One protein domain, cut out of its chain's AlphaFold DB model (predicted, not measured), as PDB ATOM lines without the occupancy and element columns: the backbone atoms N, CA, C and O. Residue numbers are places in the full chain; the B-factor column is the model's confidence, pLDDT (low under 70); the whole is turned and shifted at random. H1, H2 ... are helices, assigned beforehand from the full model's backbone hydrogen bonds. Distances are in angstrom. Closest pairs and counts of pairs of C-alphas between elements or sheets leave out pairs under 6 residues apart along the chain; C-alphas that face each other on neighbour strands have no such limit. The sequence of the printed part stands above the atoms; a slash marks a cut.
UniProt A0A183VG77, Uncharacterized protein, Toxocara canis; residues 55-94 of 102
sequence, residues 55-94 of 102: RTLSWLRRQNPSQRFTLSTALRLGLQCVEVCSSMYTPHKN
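AT A GLANCE: This is residues 55 to 94 of the 102 residues of an uncharacterized protein of Toxocara canis (UniProt A0A183VG77). The model is a hook: one long helix, H2, makes the shaft, and at its first end residues 63 to 70 turn the chain back to the short helix H1, with a gap between the two helices. Residues 90 to 94 trail off the other end of H2. The printed part has 40 residues, with H1 then H2 along the chain and no named strand; the class is all helix. It is only just extended, close to loose, with a radius of gyration of the C-alphas of 13.6 A, a rod spanning 44 by 19 by 11 A.

HOW THE PARTS SIT: Start with H2, residues 71 to 89; residues 71 to 76 and 78 to 89 of it stand free. H1, residues 57 to 62, is apart from H2, with no C-alpha of the one within 8 A of the other. In both helices every O i to N i+4 pair is within hydrogen-bond range.

IN THESE COORDINATES: Find C-alpha 71 at (26.018, 0.905, -36.442); from there H2 runs 27.2 A to C-alpha 89 at (38.212, 10.138, -14.007). H1 begins at C-alpha 57, (40.448, 2.738, -35.308), and is 8.6 A long.

THE WHOLE: The two C-alphas farthest apart, of Pro 65 and Asn 94, are 44.5 A apart. The printed part has no cut, and the link from H1 to H2 is short. Look for pLDDT under 70 at residues 91 to 94.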
ATOM      1  N   ARG A  55      45.885  -2.517 -34.578       95.06
ATOM      2  CA  ARG A  55      45.642  -1.449 -35.553       95.06
ATOM      3  C   ARG A  55      44.742  -0.364 -34.960       95.06
ATOM      4  O   ARG A  55      43.802  -0.651 -34.223       95.06
ATOM      5  N   THR A  56      45.001   0.886 -35.334       94.88
ATOM      6  CA  THR A  56      44.199   2.029 -34.887       94.88
ATOM      7  C   THR A  56      42.792   1.997 -35.487       94.88
ATOM      8  O   THR A  56      42.584   1.482 -36.590       94.88
ATOM      9  N   LEU A  57      41.823   2.621 -34.807       94.44
ATOM     10  CA  LEU A  57      40.448   2.738 -35.308       94.44
ATOM     11  C   LEU A  57      40.387   3.421 -36.678       94.44
ATOM     12  O   LEU A  57      39.621   3.006 -37.542       94.44
ATOM     13  N   SER A  58      41.232   4.427 -36.921       95.69
ATOM     14  CA  SER A  58      41.322   5.090 -38.225       95.69
ATOM     15  C   SER A  58      41.779   4.132 -39.322       95.69
ATOM     16  O   SER A  58      41.268   4.204 -40.436       95.69
ATOM     17  N   TRP A  59      42.725   3.234 -39.021       96.06
ATOM     18  CA  TRP A  59      43.164   2.214 -39.968       96.06
ATOM     19  C   TRP A  59      42.042   1.209 -40.250       96.06
ATOM     20  O   TRP A  59      41.723   0.988 -41.413       96.06
ATOM     21  N   LEU A  60      41.385   0.684 -39.207       95.44
ATOM     22  CA  LEU A  60      40.267  -0.263 -39.335       95.44
ATOM     23  C   LEU A  60      39.093   0.334 -40.116       95.44
ATOM     24  O   LEU A  60      38.535  -0.308 -41.003       95.44
ATOM     25  N   ARG A  61      38.746   1.595 -39.844       96.31
ATOM     26  CA  ARG A  61      37.705   2.320 -40.578       96.31
ATOM     27  C   ARG A  61      38.021   2.372 -42.073       96.31
ATOM     28  O   ARG A  61      37.125   2.148 -42.880       96.31
ATOM     29  N   ARG A  62      39.287   2.614 -42.435       96.62
ATOM     30  CA  ARG A  62      39.730   2.656 -43.836       96.62
ATOM     31  C   ARG A  62      39.740   1.304 -44.546       96.62
ATOM     32  O   ARG A  62      39.803   1.289 -45.766       96.62
ATOM     33  N   GLN A  63      39.671   0.191 -43.821       94.94
ATOM     34  CA  GLN A  63      39.529  -1.134 -44.436       94.94
ATOM     35  C   GLN A  63      38.075  -1.475 -44.785       94.94
ATOM     36  O   GLN A  63      37.826  -2.452 -45.483       94.94
ATOM     37  N   ASN A  64      37.099  -0.695 -44.309       93.12
ATOM     38  CA  ASN A  64      35.703  -0.924 -44.657       93.12
ATOM     39  C   ASN A  64      35.407  -0.370 -46.065       93.12
ATOM     40  O   ASN A  64      35.843   0.748 -46.363       93.12
ATOM     41  N   PRO A  65      34.613  -1.071 -46.899       91.81
ATOM     42  CA  PRO A  65      34.290  -0.632 -48.262       91.81
ATOM     43  C   PRO A  65      33.719   0.792 -48.333       91.81
ATOM     44  O   PRO A  65      34.076   1.569 -49.210       91.81
ATOM     45  N   SER A  66      32.883   1.168 -47.363       94.19
ATOM     46  CA  SER A  66      32.263   2.496 -47.263       94.19
ATOM     47  C   SER A  66      33.049   3.490 -46.401       94.19
ATOM     48  O   SER A  66      32.547   4.574 -46.105       94.19
ATOM     49  N   GLN A  67      34.256   3.128 -45.946       94.31
ATOM     50  CA  GLN A  67      35.078   3.933 -45.033       94.31
ATOM     51  C   GLN A  67      34.349   4.306 -43.726       94.31
ATOM     52  O   GLN A  67      34.664   5.316 -43.086       94.31
ATOM     53  N   ARG A  68      33.356   3.505 -43.329       95.56
ATOM     54  CA  ARG A  68      32.514   3.702 -42.148       95.56
ATOM     55  C   ARG A  68      32.376   2.389 -41.395       95.56
ATOM     56  O   ARG A  68      32.410   1.315 -41.987       95.56
ATOM     57  N   PHE A  69      32.208   2.492 -40.084       96.25
ATOM     58  CA  PHE A  69      31.811   1.352 -39.271       96.25
ATOM     59  C   PHE A  69      30.309   1.101 -39.409       96.25
ATOM     60  O   PHE A  69      29.537   2.029 -39.652       96.25
ATOM     61  N   THR A  70      29.897  -0.152 -39.222       96.25
ATOM     62  CA  THR A  70      28.476  -0.469 -39.041       96.25
ATOM     63  C   THR A  70      27.960   0.174 -37.754       96.25
ATOM     64  O   THR A  70      28.740   0.441 -36.835       96.25
ATOM     65  N   LEU A  71      26.643   0.374 -37.655       96.44
ATOM     66  CA  LEU A  71      26.018   0.905 -36.442       96.44
ATOM     67  C   LEU A  71      26.392   0.075 -35.202       96.44
ATOM     68  O   LEU A  71      26.791   0.629 -34.184       96.44
ATOM     69  N   SER A  72      26.351  -1.256 -35.318       97.44
ATOM     70  CA  SER A  72      26.733  -2.181 -34.243       97.44
ATOM     71  C   SER A  72      28.176  -1.962 -33.772       97.44
ATOM     72  O   SER A  72      28.423  -1.798 -32.577       97.44
ATOM     73  N   THR A  73      29.139  -1.895 -34.698       96.38
ATOM     74  CA  THR A  73      30.548  -1.641 -34.360       96.38
ATOM     75  C   THR A  73      30.737  -0.260 -33.730       96.38
ATOM     76  O   THR A  73      31.442  -0.143 -32.732       96.38
ATOM     77  N   ALA A  74      30.092   0.775 -34.275       96.69
ATOM     78  CA  ALA A  74      30.185   2.135 -33.754       96.69
ATOM     79  C   ALA A  74      29.653   2.243 -32.316       96.69
ATOM     80  O   ALA A  74      30.314   2.841 -31.471       96.69
ATOM     81  N   LEU A  75      28.511   1.614 -32.016       97.88
ATOM     82  CA  LEU A  75      27.928   1.609 -30.671       97.88
ATOM     83  C   LEU A  75      28.821   0.887 -29.656       97.88
ATOM     84  O   LEU A  75      29.050   1.410 -28.569       97.88
ATOM     85  N   ARG A  76      29.382  -0.278 -30.013       96.94
ATOM     86  CA  ARG A  76      30.303  -1.017 -29.128       96.94
ATOM     87  C   ARG A  76      31.582  -0.228 -28.838       96.94
ATOM     88  O   ARG A  76      32.030  -0.205 -27.699       96.94
ATOM     89  N   LEU A  77      32.147   0.438 -29.851       96.00
ATOM     90  CA  LEU A  77      33.293   1.333 -29.663       96.00
ATOM     91  C   LEU A  77      32.932   2.519 -28.763       96.00
ATOM     92  O   LEU A  77      33.703   2.864 -27.875       96.00
ATOM     93  N   GLY A  78      31.754   3.116 -28.963       96.69
ATOM     94  CA  GLY A  78      31.253   4.204 -28.123       96.69
ATOM     95  C   GLY A  78      31.137   3.804 -26.653       96.69
ATOM     96  O   GLY A  78      31.611   4.539 -25.792       96.69
ATOM     97  N   LEU A  79      30.586   2.618 -26.372       95.94
ATOM     98  CA  LEU A  79      30.488   2.086 -25.012       95.94
ATOM     99  C   LEU A  79      31.871   1.935 -24.363       95.94
ATOM    100  O   LEU A  79      32.092   2.471 -23.280       95.94
ATOM    101  N   GLN A  80      32.825   1.312 -25.064       93.44
ATOM    102  CA  GLN A  80      34.198   1.169 -24.568       93.44
ATOM    103  C   GLN A  80      34.855   2.526 -24.296       93.44
ATOM    104  O   GLN A  80      35.518   2.696 -23.278       93.44
ATOM    105  N   CYS A  81      34.660   3.520 -25.169       94.00
ATOM    106  CA  CYS A  81      35.190   4.868 -24.955       94.00
ATOM    107  C   CYS A  81      34.626   5.517 -23.682       94.00
ATOM    108  O   CYS A  81      35.372   6.159 -22.945       94.00
ATOM    109  N   VAL A  82      33.329   5.356 -23.407       93.75
ATOM    110  CA  VAL A  82      32.700   5.902 -22.193       93.75
ATOM    111  C   VAL A  82      33.235   5.207 -20.937       93.75
ATOM    112  O   VAL A  82      33.584   5.888 -19.971       93.75
ATOM    113  N   GLU A  83      33.375   3.878 -20.965       90.94
ATOM    114  CA  GLU A  83      33.983   3.096 -19.876       90.94
ATOM    115  C   GLU A  83      35.423   3.553 -19.589       90.94
ATOM    116  O   GLU A  83      35.783   3.817 -18.439       90.94
ATOM    117  N   VAL A  84      36.232   3.744 -20.640       89.62
ATOM    118  CA  VAL A  84      37.605   4.266 -20.536       89.62
ATOM    119  C   VAL A  84      37.621   5.638 -19.864       89.62
ATOM    120  O   VAL A  84      38.380   5.842 -18.914       89.62
ATOM    121  N   CYS A  85      36.784   6.573 -20.326       89.94
ATOM    122  CA  CYS A  85      36.703   7.927 -19.775       89.94
ATOM    123  C   CYS A  85      36.332   7.919 -18.288       89.94
ATOM    124  O   CYS A  85      36.943   8.640 -17.496       89.94
ATOM    125  N   SER A  86      35.378   7.072 -17.894       88.44
ATOM    126  CA  SER A  86      35.006   6.899 -16.490       88.44
ATOM    127  C   SER A  86      36.172   6.339 -15.666       88.44
ATOM    128  O   SER A  86      36.500   6.895 -14.617       88.44
ATOM    129  N   SER A  87      36.885   5.329 -16.182       84.25
ATOM    130  CA  SER A  87      38.051   4.744 -15.500       84.25
ATOM    131  C   SER A  87      39.194   5.746 -15.286       84.25
ATOM    132  O   SER A  87      39.899   5.680 -14.282       84.25
ATOM    133  N   MET A  88      39.364   6.697 -16.211       84.62
ATOM    134  CA  MET A  88      40.366   7.762 -16.117       84.62
ATOM    135  C   MET A  88      39.990   8.813 -15.070       84.62
ATOM    136  O   MET A  88      40.862   9.302 -14.354       84.62
ATOM    137  N   TYR A  89      38.704   9.164 -14.978       83.31
ATOM    138  CA  TYR A  89      38.212  10.138 -14.007       83.31
ATOM    139  C   TYR A  89      38.174   9.572 -12.581       83.31
ATOM    140  O   TYR A  89      38.445  10.282 -11.614       83.31
ATOM    141  N   THR A  90      37.883   8.279 -12.436       77.81
ATOM    142  CA  THR A  90      37.826   7.584 -11.144       77.81
ATOM    143  C   THR A  90      38.874   6.469 -11.094       77.81
ATOM    144  O   THR A  90      38.518   5.290 -11.053       77.81
ATOM    145  N   PRO A  91      40.183   6.802 -11.106       63.28
ATOM    146  CA  PRO A  91      41.223   5.786 -11.071       63.28
ATOM    147  C   PRO A  91      41.071   4.977  -9.782       63.28
ATOM    148  O   PRO A  91      41.073   5.552  -8.688       63.28
ATOM    149  N   HIS A  92      40.908   3.654  -9.916       60.72
ATOM    150  CA  HIS A  92      40.779   2.723  -8.796       60.72
ATOM    151  C   HIS A  92      41.834   3.047  -7.728       60.72
ATOM    152  O   HIS A  92      43.038   2.955  -7.976       60.72
ATOM    153  N   LYS A  93      41.382   3.449  -6.534       50.44
ATOM    154  CA  LYS A  93      42.232   3.744  -5.373       50.44
ATOM    155  C   LYS A  93      42.791   2.454  -4.753       50.44
ATOM    156  O   LYS A  93      42.603   2.222  -3.571       50.44
ATOM    157  N   ASN A  94      43.501   1.631  -5.519       46.47
ATOM    158  CA  ASN A  94      44.361   0.593  -4.951       46.47
ATOM    159  C   ASN A  94      45.802   1.091  -5.005       46.47
ATOM    160  O   ASN A  94      46.599   0.765  -5.879       46.47
TER     161      ASN A  94